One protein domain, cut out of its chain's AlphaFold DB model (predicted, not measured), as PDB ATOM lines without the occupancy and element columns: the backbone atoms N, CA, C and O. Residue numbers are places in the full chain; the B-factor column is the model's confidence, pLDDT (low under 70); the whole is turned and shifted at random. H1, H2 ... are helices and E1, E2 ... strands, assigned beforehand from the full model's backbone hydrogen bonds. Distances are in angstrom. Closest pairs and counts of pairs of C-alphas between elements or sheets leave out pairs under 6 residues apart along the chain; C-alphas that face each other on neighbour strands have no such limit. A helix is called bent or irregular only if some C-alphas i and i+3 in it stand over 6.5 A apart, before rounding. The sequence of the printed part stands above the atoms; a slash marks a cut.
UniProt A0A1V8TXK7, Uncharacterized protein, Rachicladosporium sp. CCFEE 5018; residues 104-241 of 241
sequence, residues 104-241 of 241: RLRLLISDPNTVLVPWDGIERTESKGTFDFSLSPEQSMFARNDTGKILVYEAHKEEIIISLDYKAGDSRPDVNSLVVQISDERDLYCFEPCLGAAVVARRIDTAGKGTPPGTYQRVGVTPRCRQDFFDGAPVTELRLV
ATOM      1  N   ARG A 104     125.478 130.195  76.367       82.94
ATOM      2  CA  ARG A 104     126.698 129.876  77.124       82.94
ATOM      3  C   ARG A 104     126.516 128.545  77.852       82.94
ATOM      4  O   ARG A 104     125.557 128.379  78.603       82.94
ATOM      5  N   LEU A 105     127.430 127.600  77.640       89.19
ATOM      6  CA  LEU A 105     127.398 126.277  78.271       89.19
ATOM      7  C   LEU A 105     128.569 126.124  79.248       89.19
ATOM      8  O   LEU A 105     129.725 126.296  78.864       89.19
ATOM      9  N   ARG A 106     128.283 125.758  80.501       92.38
ATOM     10  CA  ARG A 106     129.292 125.499  81.540       92.38
ATOM     11  C   ARG A 106     128.923 124.252  82.347       92.38
ATOM     12  O   ARG A 106     127.746 123.970  82.535       92.38
ATOM     13  N   LEU A 107     129.912 123.513  82.850       93.31
ATOM     14  CA  LEU A 107     129.682 122.519  83.907       93.31
ATOM     15  C   LEU A 107     129.184 123.213  85.183       93.31
ATOM     16  O   LEU A 107     129.721 124.253  85.561       93.31
ATOM     17  N   LEU A 108     128.199 122.618  85.858       92.56
ATOM     18  CA  LEU A 108     127.682 123.095  87.144       92.56
ATOM     19  C   LEU A 108     128.784 123.108  88.216       92.56
ATOM     20  O   LEU A 108     128.904 124.069  88.968       92.56
ATOM     21  N   ILE A 109     129.597 122.048  88.255       93.50
ATOM     22  CA  ILE A 109     130.743 121.891  89.154       93.50
ATOM     23  C   ILE A 109     131.996 121.761  88.283       93.50
ATOM     24  O   ILE A 109     132.365 120.664  87.869       93.50
ATOM     25  N   SER A 110     132.636 122.885  87.951       89.94
ATOM     26  CA  SER A 110     133.813 122.877  87.067       89.94
ATOM     27  C   SER A 110     135.140 122.587  87.775       89.94
ATOM     28  O   SER A 110     136.088 122.166  87.120       89.94
ATOM     29  N   ASP A 111     135.238 122.846  89.082       90.62
ATOM     30  CA  ASP A 111     136.448 122.578  89.866       90.62
ATOM     31  C   ASP A 111     136.430 121.119  90.370       90.62
ATOM     32  O   ASP A 111     135.530 120.742  91.138       90.62
ATOM     33  N   PRO A 112     137.391 120.261  89.974       88.56
ATOM     34  CA  PRO A 112     137.449 118.885  90.455       88.56
ATOM     35  C   PRO A 112     137.593 118.812  91.982       88.56
ATOM     36  O   PRO A 112     137.021 117.906  92.587       88.56
ATOM     37  N   ASN A 113     138.236 119.797  92.615       92.00
ATOM     38  CA  ASN A 113     138.495 119.837  94.058       92.00
ATOM     39  C   ASN A 113     137.278 120.270  94.896       92.00
ATOM     40  O   ASN A 113     137.381 120.355  96.118       92.00
ATOM     41  N   THR A 114     136.125 120.527  94.267       93.00
ATOM     42  CA  THR A 114     134.883 120.885  94.971       93.00
ATOM     43  C   THR A 114     134.442 119.749  95.903       93.00
ATOM     44  O   THR A 114     134.184 118.629  95.454       93.00
ATOM     45  N   VAL A 115     134.328 120.019  97.203       93.44
ATOM     46  CA  VAL A 115     133.995 119.009  98.221       93.44
ATOM     47  C   VAL A 115     132.478 118.893  98.397       93.44
ATOM     48  O   VAL A 115     131.775 119.900  98.463       93.44
ATOM     49  N   LEU A 116     131.966 117.662  98.493       92.88
ATOM     50  CA  LEU A 116     130.578 117.407  98.885       92.88
ATOM     51  C   LEU A 116     130.423 117.650 100.390       92.88
ATOM     52  O   LEU A 116     131.103 117.001 101.186       92.88
ATOM     53  N   VAL A 117     129.505 118.533 100.778       92.56
ATOM     54  CA  VAL A 117     129.178 118.824 102.181       92.56
ATOM     55  C   VAL A 117     127.696 118.549 102.479       92.56
ATOM     56  O   VAL A 117     126.853 118.673 101.584       92.56
ATOM     57  N   PRO A 118     127.335 118.170 103.721       90.94
ATOM     58  CA  PRO A 118     125.937 118.063 104.128       90.94
ATOM     59  C   PRO A 118     125.235 119.420 104.024       90.94
ATOM     60  O   PRO A 118     125.768 120.425 104.490       90.94
ATOM     61  N   TRP A 119     124.020 119.444 103.474       90.12
ATOM     62  CA  TRP A 119     123.224 120.670 103.332       90.12
ATOM     63  C   TRP A 119     122.997 121.375 104.682       90.12
ATOM     64  O   TRP A 119     123.258 122.569 104.817       90.12
ATOM     65  N   ASP A 120     122.622 120.609 105.709       87.88
ATOM     66  CA  ASP A 120     122.397 121.108 107.073       87.88
ATOM     67  C   ASP A 120     123.690 121.582 107.772       87.88
ATOM     68  O   ASP A 120     123.630 122.207 108.826       87.88
ATOM     69  N   GLY A 121     124.865 121.283 107.201       84.56
ATOM     70  CA  GLY A 121     126.160 121.761 107.690       84.56
ATOM     71  C   GLY A 121     126.536 123.160 107.192       84.56
ATOM     72  O   GLY A 121     127.477 123.743 107.725       84.56
ATOM     73  N   ILE A 122     125.825 123.687 106.186       87.62
ATOM     74  CA  ILE A 122     126.066 125.015 105.595       87.62
ATOM     75  C   ILE A 122     124.840 125.941 105.632       87.62
ATOM     76  O   ILE A 122     125.009 127.152 105.521       87.62
ATOM     77  N   GLU A 123     123.613 125.423 105.771       88.25
ATOM     78  CA  GLU A 123     122.404 126.248 105.917       88.25
ATOM     79  C   GLU A 123     122.315 126.845 107.334       88.25
ATOM     80  O   GLU A 123     122.385 126.132 108.335       88.25
ATOM     81  N   ARG A 124     122.132 128.167 107.442       82.12
ATOM     82  CA  ARG A 124     122.033 128.850 108.741       82.12
ATOM     83  C   ARG A 124     120.734 128.493 109.460       82.12
ATOM     84  O   ARG A 124     119.642 128.769 108.961       82.12
ATOM     85  N   THR A 125     120.855 128.006 110.694       74.06
ATOM     86  CA  THR A 125     119.731 127.616 111.566       74.06
ATOM     87  C   THR A 125     118.710 128.738 111.792       74.06
ATOM     88  O   THR A 125     117.518 128.470 111.932       74.06
ATOM     89  N   GLU A 126     119.159 129.995 111.823       69.19
ATOM     90  CA  GLU A 126     118.312 131.169 112.084       69.19
ATOM     91  C   GLU A 126     117.548 131.663 110.841       69.19
ATOM     92  O   GLU A 126     116.501 132.300 110.966       69.19
ATOM     93  N   SER A 127     118.039 131.361 109.635       71.69
ATOM     94  CA  SER A 127     117.525 131.920 108.382       71.69
ATOM     95  C   SER A 127     117.598 130.911 107.235       71.69
ATOM     96  O   SER A 127     118.556 130.859 106.461       71.69
ATOM     97  N   LYS A 128     116.521 130.131 107.096       71.50
ATOM     98  CA  LYS A 128     116.354 129.134 106.034       71.50
ATOM     99  C   LYS A 128     116.542 129.749 104.640       71.50
ATOM    100  O   LYS A 128     115.892 130.737 104.300       71.50
ATOM    101  N   GLY A 129     117.379 129.125 103.820       70.00
ATOM    102  CA  GLY A 129     117.779 129.599 102.498       70.00
ATOM    103  C   GLY A 129     118.936 130.600 102.503       70.00
ATOM    104  O   GLY A 129     119.164 131.224 101.473       70.00
ATOM    105  N   THR A 130     119.647 130.758 103.624       83.06
ATOM    106  CA  THR A 130     120.926 131.482 103.690       83.06
ATOM    107  C   THR A 130     122.025 130.540 104.160       83.06
ATOM    108  O   THR A 130     121.768 129.652 104.977       83.06
ATOM    109  N   PHE A 131     123.239 130.737 103.653       86.50
ATOM    110  CA  PHE A 131     124.341 129.800 103.838       86.50
ATOM    111  C   PHE A 131     125.547 130.481 104.479       86.50
ATOM    112  O   PHE A 131     125.706 131.701 104.384       86.50
ATOM    113  N   ASP A 132     126.373 129.697 105.166       86.06
ATOM    114  CA  ASP A 132     127.604 130.173 105.783       86.06
ATOM    115  C   ASP A 132     128.819 129.379 105.304       86.06
ATOM    116  O   ASP A 132     128.919 128.171 105.511       86.06
ATOM    117  N   PHE A 133     129.755 130.087 104.678       87.38
ATOM    118  CA  PHE A 133     131.015 129.540 104.173       87.38
ATOM    119  C   PHE A 133     132.232 130.118 104.915       87.38
ATOM    120  O   PHE A 133     133.368 129.821 104.557       87.38
ATOM    121  N   SER A 134     132.020 130.925 105.966       84.62
ATOM    122  CA  SER A 134     133.087 131.645 106.686       84.62
ATOM    123  C   SER A 134     134.127 130.736 107.352       84.62
ATOM    124  O   SER A 134     135.256 131.165 107.574       84.62
ATOM    125  N   LEU A 135     133.772 129.476 107.624       82.50
ATOM    126  CA  LEU A 135     134.686 128.462 108.156       82.50
ATOM    127  C   LEU A 135     135.731 127.986 107.131       82.50
ATOM    128  O   LEU A 135     136.813 127.568 107.538       82.50
ATOM    129  N   SER A 136     135.421 128.055 105.829       87.38
ATOM    130  CA  SER A 136     136.268 127.550 104.736       87.38
ATOM    131  C   SER A 136     136.052 128.329 103.418       87.38
ATOM    132  O   SER A 136     135.688 127.719 102.411       87.38
ATOM    133  N   PRO A 137     136.277 129.659 103.372       89.12
ATOM    134  CA  PRO A 137     135.988 130.476 102.181       89.12
ATOM    135  C   PRO A 137     136.867 130.125 100.966       89.12
ATOM    136  O   PRO A 137     136.476 130.347  99.823       89.12
ATOM    137  N   GLU A 138     138.040 129.534 101.213       92.06
ATOM    138  CA  GLU A 138     138.984 129.045 100.198       92.06
ATOM    139  C   GLU A 138     138.543 127.730  99.524       92.06
ATOM    140  O   GLU A 138     139.135 127.316  98.528       92.06
ATOM    141  N   GLN A 139     137.549 127.025 100.076       93.50
ATOM    142  CA  GLN A 139     137.176 125.682  99.634       93.50
ATOM    143  C   GLN A 139     135.906 125.728  98.782       93.50
ATOM    144  O   GLN A 139     134.815 125.976  99.291       93.50
ATOM    145  N   SER A 140     136.020 125.396  97.493       94.94
ATOM    146  CA  SER A 140     134.857 125.106  96.647       94.94
ATOM    147  C   SER A 140     134.042 123.960  97.267       94.94
ATOM    148  O   SER A 140     134.604 122.919  97.625       94.94
ATOM    149  N   MET A 141     132.727 124.122  97.396       94.62
ATOM    150  CA  MET A 141     131.825 123.168  98.052       94.62
ATOM    151  C   MET A 141     130.537 122.976  97.251       94.62
ATOM    152  O   MET A 141     130.074 123.886  96.569       94.62
ATOM    153  N   PHE A 142     129.913 121.806  97.359       94.62
ATOM    154  CA  PHE A 142     128.552 121.593  96.869       94.62
ATOM    155  C   PHE A 142     127.737 120.745  97.842       94.62
ATOM    156  O   PHE A 142     128.283 119.922  98.573       94.62
ATOM    157  N   ALA A 143     126.423 120.947  97.849       92.50
ATOM    158  CA  ALA A 143     125.488 120.225  98.706       92.50
ATOM    159  C   ALA A 143     124.193 119.921  97.951       92.50
ATOM    160  O   ALA A 143     123.771 120.698  97.094       92.50
ATOM    161  N   ARG A 144     123.513 118.828  98.306       89.62
ATOM    162  CA  ARG A 144     122.190 118.463  97.776       89.62
ATOM    163  C   ARG A 144     121.240 118.135  98.919       89.62
ATOM    164  O   ARG A 144     121.659 117.518  99.894       89.62
ATOM    165  N   ASN A 145     119.969 118.510  98.783       85.00
ATOM    166  CA  ASN A 145     118.919 118.136  99.734       85.00
ATOM    167  C   ASN A 145     117.829 117.241  99.119       85.00
ATOM    168  O   ASN A 145     117.718 117.081  97.900       85.00
ATOM    169  N   ASP A 146     116.997 116.681  99.999       77.44
ATOM    170  CA  ASP A 146     115.830 115.842  99.694       77.44
ATOM    171  C   ASP A 146     114.818 116.531  98.755       77.44
ATOM    172  O   ASP A 146     114.215 115.904  97.878       77.44
ATOM    173  N   THR A 147     114.674 117.856  98.867       71.62
ATOM    174  CA  THR A 147     113.772 118.640  98.010       71.62
ATOM    175  C   THR A 147     114.211 118.711  96.545       71.62
ATOM    176  O   THR A 147     113.438 119.189  95.716       71.62
ATOM    177  N   GLY A 148     115.408 118.214  96.209       74.94
ATOM    178  CA  GLY A 148     115.969 118.266  94.859       74.94
ATOM    179  C   GLY A 148     116.689 119.580  94.550       74.94
ATOM    180  O   GLY A 148     116.893 119.895  93.381       74.94
ATOM    181  N   LYS A 149     117.078 120.361  95.566       83.44
ATOM    182  CA  LYS A 149     117.992 121.492  95.369       83.44
ATOM    183  C   LYS A 149     119.434 121.021  95.430       83.44
ATOM    184  O   LYS A 149     119.769 120.175  96.259       83.44
ATOM    185  N   ILE A 150     120.274 121.617  94.591       89.44
ATOM    186  CA  ILE A 150     121.731 121.496  94.669       89.44
ATOM    187  C   ILE A 150     122.290 122.912  94.794       89.44
ATOM    188  O   ILE A 150     121.909 123.802  94.033       89.44
ATOM    189  N   LEU A 151     123.158 123.118  95.776       92.69
ATOM    190  CA  LEU A 151     123.924 124.339  95.980       92.69
ATOM    191  C   LEU A 151     125.356 124.090  95.520       92.69
ATOM    192  O   LEU A 151     125.925 123.050  95.846       92.69
ATOM    193  N   VAL A 152     125.940 125.059  94.819       93.88
ATOM    194  CA  VAL A 152     127.371 125.104  94.501       93.88
ATOM    195  C   VAL A 152     127.949 126.428  94.989       93.88
ATOM    196  O   VAL A 152     127.448 127.496  94.642       93.88
ATOM    197  N   TYR A 153     129.009 126.341  95.779       93.75
ATOM    198  CA  TYR A 153     129.850 127.439  96.231       93.75
ATOM    199  C   TYR A 153     131.229 127.285  95.581       93.75
ATOM    200  O   TYR A 153     131.868 126.239  95.687       93.75
ATOM    201  N   GLU A 154     131.690 128.325  94.894       92.69
ATOM    202  CA  GLU A 154     133.075 128.434  94.427       92.69
ATOM    203  C   GLU A 154     133.826 129.344  95.400       92.69
ATOM    204  O   GLU A 154     133.260 130.344  95.845       92.69
ATOM    205  N   ALA A 155     135.087 129.022  95.699       90.50
ATOM    206  CA  ALA A 155     135.902 129.787  96.639       90.50
ATOM    207  C   ALA A 155     135.860 131.305  96.364       90.50
ATOM    208  O   ALA A 155     136.069 131.742  95.229       90.50
ATOM    209  N   HIS A 156     135.592 132.096  97.409       86.56
ATOM    210  CA  HIS A 156     135.418 133.564  97.378       86.56
ATOM    211  C   HIS A 156     134.265 134.122  96.527       86.56
ATOM    212  O   HIS A 156     134.273 135.310  96.199       86.56
ATOM    213  N   LYS A 157     133.262 133.315  96.167       90.12
ATOM    214  CA  LYS A 157     132.137 133.763  95.328       90.12
ATOM    215  C   LYS A 157     130.778 133.519  95.973       90.12
ATOM    216  O   LYS A 157     130.659 132.773  96.935       90.12
ATOM    217  N   GLU A 158     129.735 134.135  95.422       88.00
ATOM    218  CA  GLU A 158     128.353 133.841  95.822       88.00
ATOM    219  C   GLU A 158     127.967 132.399  95.451       88.00
ATOM    220  O   GLU A 158     128.456 131.830  94.461       88.00
ATOM    221  N   GLU A 159     127.070 131.805  96.236       90.25
ATOM    222  CA  GLU A 159     126.504 130.498  95.943       90.25
ATOM    223  C   GLU A 159     125.546 130.531  94.746       90.25
ATOM    224  O   GLU A 159     124.931 131.543  94.406       90.25
ATOM    225  N   ILE A 160     125.377 129.374  94.114       89.69
ATOM    226  CA  ILE A 160     124.385 129.158  93.065       89.69
ATOM    227  C   ILE A 160     123.513 127.993  93.483       89.69
ATOM    228  O   ILE A 160     124.004 126.907  93.787       89.69
ATOM    229  N   ILE A 161     122.203 128.223  93.479       87.31
ATOM    230  CA  ILE A 161     121.215 127.241  93.910       87.31
ATOM    231  C   ILE A 161     120.389 126.838  92.701       87.31
ATOM    232  O   ILE A 161     119.568 127.607  92.196       87.31
ATOM    233  N   ILE A 162     120.581 125.602  92.262       84.88
ATOM    234  CA  ILE A 162     119.748 124.989  91.237       84.88
ATOM    235  C   ILE A 162     118.607 124.199  91.886       84.88
ATOM    236  O   ILE A 162     118.707 123.729  93.021       84.88
ATOM    237  N   SER A 163     117.503 124.040  91.163       79.50
ATOM    238  CA  SER A 163     116.382 123.177  91.547       79.50
ATOM    239  C   SER A 163     116.126 122.163  90.439       79.50
ATOM    240  O   SER A 163     115.880 122.544  89.293       79.50
ATOM    241  N   LEU A 164     116.189 120.877  90.778       73.50
ATOM    242  CA  LEU A 164     115.828 119.788  89.877       73.50
ATOM    243  C   LEU A 164     114.313 119.798  89.611       73.50
ATOM    244  O   LEU A 164     113.512 120.240  90.441       73.50
ATOM    245  N   ASP A 165     113.897 119.306  88.444       63.72
ATOM    246  CA  ASP A 165     112.478 119.266  88.060       63.72
ATOM    247  C   ASP A 165     111.669 118.200  88.849       63.72
ATOM    248  O   ASP A 165     110.436 118.217  88.831       63.72
ATOM    249  N   TYR A 166     112.350 117.328  89.603       64.31
ATOM    250  CA  TYR A 166     111.830 116.245  90.454       64.31
ATOM    251  C   TYR A 166     112.514 116.256  91.838       64.31
ATOM    252  O   TYR A 166     113.523 116.930  92.045       64.31
ATOM    253  N   LYS A 167     111.974 115.501  92.805       55.84
ATOM    254  CA  LYS A 167     112.528 115.406  94.168       55.84
ATOM    255  C   LYS A 167     113.578 114.304  94.296       55.84
ATOM    256  O   LYS A 167     113.488 113.270  93.636       55.84
ATOM    257  N   ALA A 168     114.530 114.481  95.210       51.09
ATOM    258  CA  ALA A 168     115.500 113.448  95.554       51.09
ATOM    259  C   ALA A 168     114.865 112.435  96.531       51.09
ATOM    260  O   ALA A 168     115.022 112.537  97.743       51.09
ATOM    261  N   GLY A 169     114.109 111.474  95.990       47.78
ATOM    262  CA  GLY A 169     113.470 110.415  96.785       47.78
ATOM    263  C   GLY A 169     112.538 109.475  96.014       47.78
ATOM    264  O   GLY A 169     112.330 108.345  96.458       47.78
ATOM    265  N   ASP A 170     112.030 109.887  94.845       46.44
ATOM    266  CA  ASP A 170     111.130 109.074  94.012       46.44
ATOM    267  C   ASP A 170     111.896 107.935  93.305       46.44
ATOM    268  O   ASP A 170     112.287 108.000  92.140       46.44
ATOM    269  N   SER A 171     112.156 106.874  94.069       40.66
ATOM    270  CA  SER A 171     112.959 105.723  93.660       40.66
ATOM    271  C   SER A 171     112.202 104.763  92.736       40.66
ATOM    272  O   SER A 171     111.396 103.958  93.203       40.66
ATOM    273  N   ARG A 172     112.589 104.723  91.456       44.53
ATOM    274  CA  ARG A 172     113.032 103.481  90.783       44.53
ATOM    275  C   ARG A 172     113.816 103.816  89.500       44.53
ATOM    276  O   ARG A 172     113.343 104.627  88.706       44.53
ATOM    277  N   PRO A 173     114.999 103.216  89.277       43.66
ATOM    278  CA  PRO A 173     115.783 103.468  88.076       43.66
ATOM    279  C   PRO A 173     115.264 102.621  86.908       43.66
ATOM    280  O   PRO A 173     115.638 101.461  86.757       43.66
ATOM    281  N   ASP A 174     114.424 103.212  86.060       45.00
ATOM    282  CA  ASP A 174     114.433 102.841  84.641       45.00
ATOM    283  C   ASP A 174     115.636 103.525  83.961       45.00
ATOM    284  O   ASP A 174     116.070 104.604  84.370       45.00
ATOM    285  N   VAL A 175     116.159 102.925  82.894       43.53
ATOM    286  CA  VAL A 175     117.253 103.464  82.065       43.53
ATOM    287  C   VAL A 175     116.840 104.771  81.364       43.53
ATOM    288  O   VAL A 175     117.699 105.538  80.935       43.53
ATOM    289  N   ASN A 176     115.533 105.056  81.303       46.62
ATOM    290  CA  ASN A 176     114.950 106.315  80.830       46.62
ATOM    291  C   ASN A 176     114.638 107.325  81.955       46.62
ATOM    292  O   ASN A 176     113.987 108.340  81.703       46.62
ATOM    293  N   SER A 177     115.053 107.063  83.198       54.06
ATOM    294  CA  SER A 177     114.715 107.929  84.327       54.06
ATOM    295  C   SER A 177     115.334 109.326  84.191       54.06
ATOM    296  O   SER A 177     116.551 109.498  84.070       54.06
ATOM    297  N   LEU A 178     114.469 110.341  84.283       56.53
ATOM    298  CA  LEU A 178     114.826 111.764  84.366       56.53
ATOM    299  C   LEU A 178     115.657 112.093  85.623       56.53
ATOM    300  O   LEU A 178     116.210 113.188  85.732       56.53
ATOM    301  N   VAL A 179     115.747 111.155  86.572       65.94
ATOM    302  CA  VAL A 179     116.447 111.319  87.845       65.94
ATOM    303  C   VAL A 179     117.968 111.285  87.655       65.94
ATOM    304  O   VAL A 179     118.542 110.341  87.108       65.94
ATOM    305  N   VAL A 180     118.623 112.331  88.153       69.75
ATOM    306  CA  VAL A 180     120.069 112.431  88.392       69.75
ATOM    307  C   VAL A 180     120.338 111.765  89.737       69.75
ATOM    308  O   VAL A 180     119.744 112.176  90.746       69.75
ATOM    309  N   GLN A 181     121.179 110.730  89.768       73.75
ATOM    310  CA  GLN A 181     121.487 110.026  91.013       73.75
ATOM    311  C   GLN A 181     122.255 110.939  91.969       73.75
ATOM    312  O   GLN A 181     122.758 111.994  91.584       73.75
ATOM    313  N   ILE A 182     122.308 110.564  93.243       70.38
ATOM    314  CA  ILE A 182     123.220 111.213  94.188       70.38
ATOM    315  C   ILE A 182     124.645 110.825  93.776       70.38
ATOM    316  O   ILE A 182     124.913 109.634  93.617       70.38
ATOM    317  N   SER A 183     125.544 111.805  93.657       77.12
ATOM    318  CA  SER A 183     126.905 111.749  93.076       77.12
ATOM    319  C   SER A 183     127.010 112.073  91.576       77.12
ATOM    320  O   SER A 183     128.109 112.388  91.119       77.12
ATOM    321  N   ASP A 184     125.902 112.090  90.822       84.00
ATOM    322  CA  ASP A 184     125.888 112.489  89.399       84.00
ATOM    323  C   ASP A 184     125.894 114.030  89.216       84.00
ATOM    324  O   ASP A 184     125.832 114.530  88.092       84.00
ATOM    325  N   GLU A 185     125.937 114.832  90.292       88.44
ATOM    326  CA  GLU A 185     125.824 116.302  90.208       88.44
ATOM    327  C   GLU A 185     126.965 116.957  89.410       88.44
ATOM    328  O   GLU A 185     126.813 118.071  88.907       88.44
ATOM    329  N   ARG A 186     128.099 116.261  89.273       89.12
ATOM    330  CA  ARG A 186     129.271 116.708  88.505       89.12
ATOM    331  C   ARG A 186     129.087 116.596  86.988       89.12
ATOM    332  O   ARG A 186     129.717 117.359  86.264       89.12
ATOM    333  N   ASP A 187     128.190 115.726  86.521       88.81
ATOM    334  CA  ASP A 187     127.871 115.545  85.093       88.81
ATOM    335  C   ASP A 187     126.760 116.497  84.607       88.81
ATOM    336  O   ASP A 187     126.242 116.386  83.487       88.81
ATOM    337  N   LEU A 188     126.370 117.449  85.460       90.69
ATOM    338  CA  LEU A 188     125.390 118.477  85.151       90.69
ATOM    339  C   LEU A 188     126.037 119.681  84.480       90.69
ATOM    340  O   LEU A 188     127.063 120.206  84.911       90.69
ATOM    341  N   TYR A 189     125.354 120.174  83.457       92.19
ATOM    342  CA  TYR A 189     125.680 121.404  82.763       92.19
ATOM    343  C   TYR A 189     124.633 122.461  83.081       92.19
ATOM    344  O   TYR A 189     123.432 122.188  83.077       92.19
ATOM    345  N   CYS A 190     125.085 123.687  83.298       89.94
ATOM    346  CA  CYS A 190     124.245 124.865  83.219       89.94
ATOM    347  C   CYS A 190     124.354 125.445  81.809       89.94
ATOM    348  O   CYS A 190     125.449 125.655  81.285       89.94
ATOM    349  N   PHE A 191     123.206 125.713  81.205       84.75
ATOM    350  CA  PHE A 191     123.095 126.335  79.899       84.75
ATOM    351  C   PHE A 191     122.305 127.631  80.027       84.75
ATOM    352  O   PHE A 191     121.120 127.610  80.364       84.75
ATOM    353  N   GLU A 192     122.971 128.751  79.770       79.62
ATOM    354  CA  GLU A 192     122.379 130.083  79.745       79.62
ATOM    355  C   GLU A 192     122.145 130.502  78.287       79.62
ATOM    356  O   GLU A 192     123.060 130.997  77.625       79.62
ATOM    357  N   PRO A 193     120.921 130.341  77.757       63.31
ATOM    358  CA  PRO A 193     120.574 130.890  76.451       63.31
ATOM    359  C   PRO A 193     120.368 132.415  76.491       63.31
ATOM    360  O   PRO A 193     120.135 133.035  75.456       63.31
ATOM    361  N   CYS A 194     120.406 133.027  77.682       56.97
ATOM    362  CA  CYS A 194     120.057 134.423  77.918       56.97
ATOM    363  C   CYS A 194     120.408 134.895  79.341       56.97
ATOM    364  O   CYS A 194     120.169 134.178  80.310       56.97
ATOM    365  N   LEU A 195     120.906 136.127  79.462       58.28
ATOM    366  CA  LEU A 195     121.536 136.651  80.679       58.28
ATOM    367  C   LEU A 195     120.692 136.487  81.965       58.28
ATOM    368  O   LEU A 195     119.618 137.075  82.087       58.28
ATOM    369  N   GLY A 196     121.232 135.758  82.947       58.53
ATOM    370  CA  GLY A 196     120.760 135.746  84.342       58.53
ATOM    371  C   GLY A 196     119.993 134.500  84.803       58.53
ATOM    372  O   GLY A 196     119.842 134.312  86.013       58.53
ATOM    373  N   ALA A 197     119.561 133.624  83.892       64.19
ATOM    374  CA  ALA A 197     118.953 132.333  84.231       64.19
ATOM    375  C   ALA A 197     119.451 131.215  83.316       64.19
ATOM    376  O   ALA A 197     119.596 131.401  82.109       64.19
ATOM    377  N   ALA A 198     119.647 130.030  83.892       73.81
ATOM    378  CA  ALA A 198     120.139 128.874  83.160       73.81
ATOM    379  C   ALA A 198     119.260 127.639  83.361       73.81
ATOM    380  O   ALA A 198     118.729 127.367  84.441       73.81
ATOM    381  N   VAL A 199     119.142 126.851  82.298       81.56
ATOM    382  CA  VAL A 199     118.607 125.492  82.357       81.56
ATOM    383  C   VAL A 199     119.710 124.576  82.876       81.56
ATOM    384  O   VAL A 199     120.867 124.719  82.482       81.56
ATOM    385  N   VAL A 200     119.362 123.625  83.740       84.38
ATOM    386  CA  VAL A 200     120.275 122.548  84.131       84.38
ATOM    387  C   VAL A 200     119.958 121.319  83.299       84.38
ATOM    388  O   VAL A 200     118.811 120.858  83.261       84.38
ATOM    389  N   ALA A 201     120.975 120.793  82.630       86.19
ATOM    390  CA  ALA A 201     120.839 119.685  81.706       86.19
ATOM    391  C   ALA A 201     121.950 118.646  81.900       86.19
ATOM    392  O   ALA A 201     123.096 118.981  82.192       86.19
ATOM    393  N   ARG A 202     121.603 117.373  81.717       86.25
ATOM    394  CA  ARG A 202     122.537 116.241  81.692       86.25
ATOM    395  C   ARG A 202     122.842 115.896  80.240       86.25
ATOM    396  O   ARG A 202     121.929 115.816  79.419       86.25
ATOM    397  N   ARG A 203     124.110 115.676  79.910       85.44
ATOM    398  CA  ARG A 203     124.523 115.238  78.570       85.44
ATOM    399  C   ARG A 203     124.082 113.782  78.331       85.44
ATOM    400  O   ARG A 203     124.311 112.945  79.197       85.44
ATOM    401  N   ILE A 204     123.427 113.476  77.202       78.31
ATOM    402  CA  ILE A 204     122.861 112.131  76.933       78.31
ATOM    403  C   ILE A 204     123.282 111.494  75.598       78.31
ATOM    404  O   ILE A 204     122.873 110.370  75.302       78.31
ATOM    405  N   ASP A 205     124.124 112.157  74.804       70.25
ATOM    406  CA  ASP A 205     124.736 111.626  73.577       70.25
ATOM    407  C   ASP A 205     125.830 110.581  73.879       70.25
ATOM    408  O   ASP A 205     126.998 110.704  73.511       70.25
ATOM    409  N   THR A 206     125.425 109.504  74.556       57.91
ATOM    410  CA  THR A 206     126.261 108.324  74.789       57.91
ATOM    411  C   THR A 206     126.637 107.660  73.464       57.91
ATOM    412  O   THR A 206     125.775 107.257  72.673       57.91
ATOM    413  N   ALA A 207     127.944 107.519  73.234       48.31
ATOM    414  CA  ALA A 207     128.492 106.852  72.060       48.31
ATOM    415  C   ALA A 207     127.939 105.417  71.953       48.31
ATOM    416  O   ALA A 207     128.269 104.552  72.761       48.31
ATOM    417  N   GLY A 208     127.072 105.183  70.960       51.75
ATOM    418  CA  GLY A 208     126.455 103.880  70.684       51.75
ATOM    419  C   GLY A 208     124.921 103.829  70.729       51.75
ATOM    420  O   GLY A 208     124.357 102.874  70.207       51.75
ATOM    421  N   LYS A 209     124.218 104.835  71.276       56.91
ATOM    422  CA  LYS A 209     122.735 104.819  71.394       56.91
ATOM    423  C   LYS A 209     121.955 105.524  70.270       56.91
ATOM    424  O   LYS A 209     120.756 105.744  70.402       56.91
ATOM    425  N   GLY A 210     122.602 105.896  69.163       60.34
ATOM    426  CA  GLY A 210     121.944 106.582  68.032       60.34
ATOM    427  C   GLY A 210     121.450 108.006  68.338       60.34
ATOM    428  O   GLY A 210     120.825 108.641  67.491       60.34
ATOM    429  N   THR A 211     121.735 108.522  69.533       62.62
ATOM    430  CA  THR A 211     121.435 109.892  69.950       62.62
ATOM    431  C   THR A 211     122.354 110.876  69.209       62.62
ATOM    432  O   THR A 211     123.566 110.652  69.195       62.62
ATOM    433  N   PRO A 212     121.832 111.961  68.603       65.00
ATOM    434  CA  PRO A 212     122.668 112.961  67.942       65.00
ATOM    435  C   PRO A 212     123.677 113.605  68.907       65.00
ATOM    436  O   PRO A 212     123.319 113.848  70.065       65.00
ATOM    437  N   PRO A 213     124.901 113.938  68.454       73.44
ATOM    438  CA  PRO A 213     125.869 114.655  69.278       73.44
ATOM    439  C   PRO A 213     125.307 116.012  69.719       73.44
ATOM    440  O   PRO A 213     124.553 116.650  68.983       73.44
ATOM    441  N   GLY A 214     125.663 116.446  70.929       76.00
ATOM    442  CA  GLY A 214     125.148 117.694  71.501       76.00
ATOM    443  C   GLY A 214     123.686 117.617  71.962       76.00
ATOM    444  O   GLY A 214     123.032 118.652  72.083       76.00
ATOM    445  N   THR A 215     123.166 116.410  72.222       78.62
ATOM    446  CA  THR A 215     121.853 116.224  72.857       78.62
ATOM    447  C   THR A 215     121.983 116.188  74.381       78.62
ATOM    448  O   THR A 215     122.722 115.374  74.943       78.62
ATOM    449  N   TYR A 216     121.218 117.046  75.047       82.56
ATOM    450  CA  TYR A 216     121.155 117.192  76.496       82.56
ATOM    451  C   TYR A 216     119.713 117.021  76.965       82.56
ATOM    452  O   TYR A 216     118.790 117.556  76.360       82.56
ATOM    453  N   GLN A 217     119.521 116.308  78.065       79.25
ATOM    454  CA  GLN A 217     118.234 116.158  78.728       79.25
ATOM    455  C   GLN A 217     118.089 117.235  79.800       79.25
ATOM    456  O   GLN A 217     118.970 117.365  80.653       79.25
ATOM    457  N   ARG A 218     116.987 117.987  79.808       79.06
ATOM    458  CA  ARG A 218     116.688 118.913  80.907       79.06
ATOM    459  C   ARG A 218     116.423 118.126  82.194       79.06
ATOM    460  O   ARG A 218     115.633 117.187  82.208       79.06
ATOM    461  N   VAL A 219     117.051 118.552  83.289       73.19
ATOM    462  CA  VAL A 219     116.873 117.950  84.624       73.19
ATOM    463  C   VAL A 219     116.549 118.969  85.719       73.19
ATOM    464  O   VAL A 219     116.169 118.569  86.819       73.19
ATOM    465  N   GLY A 220     116.675 120.269  85.443       73.25
ATOM    466  CA  GLY A 220     116.335 121.331  86.386       73.25
ATOM    467  C   GLY A 220     116.519 122.736  85.820       73.25
ATOM    468  O   GLY A 220     116.730 122.933  84.622       73.25
ATOM    469  N   VAL A 221     116.466 123.727  86.707       75.62
ATOM    470  CA  VAL A 221     116.671 125.150  86.404       75.62
ATOM    471  C   VAL A 221     117.431 125.850  87.526       75.62
ATOM    472  O   VAL A 221     117.344 125.462  88.691       75.62
ATOM    473  N   THR A 222     118.113 126.938  87.183       75.50
ATOM    474  CA  THR A 222     118.482 127.987  88.132       75.50
ATOM    475  C   THR A 222     117.876 129.319  87.689       75.50
ATOM    476  O   THR A 222     118.184 129.804  86.596       75.50
ATOM    477  N   PRO A 223     116.993 129.921  88.510       62.00
ATOM    478  CA  PRO A 223     116.369 131.198  88.189       62.00
ATOM    479  C   PRO A 223     117.307 132.386  88.435       62.00
ATOM    480  O   PRO A 223     116.941 133.508  88.109       62.00
ATOM    481  N   ARG A 224     118.476 132.175  89.059       66.94
ATOM    482  CA  ARG A 224     119.481 133.216  89.298       66.94
ATOM    483  C   ARG A 224     120.878 132.618  89.228       66.94
ATOM    484  O   ARG A 224     121.282 131.864  90.110       66.94
ATOM    485  N   CYS A 225     121.622 133.007  88.204       73.44
ATOM    486  CA  CYS A 225     123.073 132.884  88.194       73.44
ATOM    487  C   CYS A 225     123.688 134.223  88.606       73.44
ATOM    488  O   CYS A 225     123.261 135.273  88.123       73.44
ATOM    489  N   ARG A 226     124.709 134.185  89.467       83.44
ATOM    490  CA  ARG A 226     125.599 135.332  89.686       83.44
ATOM    491  C   ARG A 226     126.324 135.690  88.380       83.44
ATOM    492  O   ARG A 226     126.528 134.829  87.521       83.44
ATOM    493  N   GLN A 227     126.685 136.961  88.223       78.62
ATOM    494  CA  GLN A 227     127.051 137.534  86.923       78.62
ATOM    495  C   GLN A 227     128.285 136.880  86.271       78.62
ATOM    496  O   GLN A 227     128.278 136.686  85.057       78.62
ATOM    497  N   ASP A 228     129.291 136.489  87.064       86.81
ATOM    498  CA  ASP A 228     130.537 135.862  86.591       86.81
ATOM    499  C   ASP A 228     130.387 134.374  86.236       86.81
ATOM    500  O   ASP A 228     131.324 133.754  85.732       86.81
ATOM    501  N   PHE A 229     129.243 133.742  86.533       88.00
ATOM    502  CA  PHE A 229     129.146 132.281  86.479       88.00
ATOM    503  C   PHE A 229     129.353 131.699  85.074       88.00
ATOM    504  O   PHE A 229     129.734 130.538  84.949       88.00
ATOM    505  N   PHE A 230     129.152 132.489  84.021       86.38
ATOM    506  CA  PHE A 230     129.392 132.089  82.632       86.38
ATOM    507  C   PHE A 230     130.551 132.855  81.978       86.38
ATOM    508  O   PHE A 230     130.638 132.922  80.748       86.38
ATOM    509  N   ASP A 231     131.445 133.444  82.770       87.81
ATOM    510  CA  ASP A 231     132.626 134.120  82.242       87.81
ATOM    511  C   ASP A 231     133.619 133.098  81.678       87.81
ATOM    512  O   ASP A 231     133.910 132.065  82.280       87.81
ATOM    513  N   GLY A 232     134.085 133.351  80.452       85.06
ATOM    514  CA  GLY A 232     134.897 132.403  79.682       85.06
ATOM    515  C   GLY A 232     134.152 131.159  79.169       85.06
ATOM    516  O   GLY A 232     134.760 130.351  78.469       85.06
ATOM    517  N   ALA A 233     132.857 130.990  79.463       87.50
ATOM    518  CA  ALA A 233     132.083 129.847  78.979       87.50
ATOM    519  C   ALA A 233     131.816 129.949  77.460       87.50
ATOM    520  O   ALA A 233     131.390 131.008  76.986       87.50
ATOM    521  N   PRO A 234     132.022 128.872  76.677       85.94
ATOM    522  CA  PRO A 234     131.812 128.897  75.235       85.94
ATOM    523  C   PRO A 234     130.326 129.020  74.877       85.94
ATOM    524  O   PRO A 234     129.463 128.357  75.463       85.94
ATOM    525  N   VAL A 235     130.036 129.816  73.845       79.75
ATOM    526  CA  VAL A 235     128.724 129.797  73.186       79.75
ATOM    527  C   VAL A 235     128.613 128.502  72.386       79.75
ATOM    528  O   VAL A 235     129.465 128.208  71.550       79.75
ATOM    529  N   THR A 236     127.583 127.716  72.676       77.19
ATOM    530  CA  THR A 236     127.372 126.366  72.147       77.19
ATOM    531  C   THR A 236     125.937 126.232  71.654       77.19
ATOM    532  O   THR A 236     125.005 126.666  72.331       77.19
ATOM    533  N   GLU A 237     125.753 125.597  70.497       75.00
ATOM    534  CA  GLU A 237     124.440 125.118  70.062       75.00
ATOM    535  C   GLU A 237     124.182 123.731  70.651       75.00
ATOM    536  O   GLU A 237     125.031 122.841  70.558       75.00
ATOM    537  N   LEU A 238     123.014 123.536  71.261       70.69
ATOM    538  CA  LEU A 238     122.609 122.249  71.811       70.69
ATOM    539  C   LEU A 238     121.170 121.883  71.462       70.69
ATOM    540  O   LEU A 238     120.310 122.742  71.245       70.69
ATOM    541  N   ARG A 239     120.912 120.574  71.455       69.31
ATOM    542  CA  ARG A 239     119.568 120.009  71.403       69.31
ATOM    543  C   ARG A 239     119.122 119.664  72.822       69.31
ATOM    544  O   ARG A 239     119.667 118.739  73.415       69.31
ATOM    545  N   LEU A 240     118.125 120.372  73.342       65.69
ATOM    546  CA  LEU A 240     117.502 120.075  74.632       65.69
ATOM    547  C   LEU A 240     116.300 119.136  74.441       65.69
ATOM    548  O   LEU A 240     115.487 119.374  73.540       65.69
ATOM    549  N   VAL A 241     116.184 118.106  75.281       63.62
ATOM    550  CA  VAL A 241     115.068 117.134  75.334       63.62
ATOM    551  C   VAL A 241     114.537 116.935  76.755       63.62
ATOM    552  O   VAL A 241     115.274 117.289  77.705       63.62
TER     553      VAL A 241
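AT A GLANCE: This is residues 104 to 241 of the 241 residues of an uncharacterized protein of Rachicladosporium sp. CCFEE 5018 (UniProt A0A1V8TXK7). With little regular structure, this is one strongly twisted, branched sheet: two meanders, E2 E3 E4 and E5 E6 E7, each strand the antiparallel neighbour of the one before, join where E4 pairs with bent E7. The 138 printed residues, 54 in named elements, run E1 E2 E3 E4 H1 E5 E6 E7 H2 E8, mostly strand. The sheet is mixed, and the printed part as a whole is compact, with a radius of gyration of the C-alphas of 15.3 A and spans of 49 by 37 by 25 A.

IN THESE COORDINATES: E1 (104 to 107) begins at C-alpha (126.698, 129.876, 77.124). Then come E2 (141 to 144), E3 (149 to 153), E4 (160 to 164), H1 (184 to 187), E5 (188 to 194, 18.3 A), E6 (197 to 203, 18.8 A), E7 (215 to 222, 19.6 A), H2 (227 to 230) and E8 (235 to 240), ending at (117.502, 120.075, 74.632).

HOW THE PARTS SIT: E7 bends by 70 degrees at residue 219; N 163 of E4 and O 221 are 2.9 A apart, N 216 and O 239 of parallel E8 2.8 A. E7, H2, E8 form a strand-helix-strand unit, its crossover right-handed. H1 is on the sheet, over none of its strands.

THE WHOLE: The printed part has no cut. E1 to E2, E4 to H1 and E6 to E7 are long links. Residues 165 to 180 are among 34 under pLDDT 70.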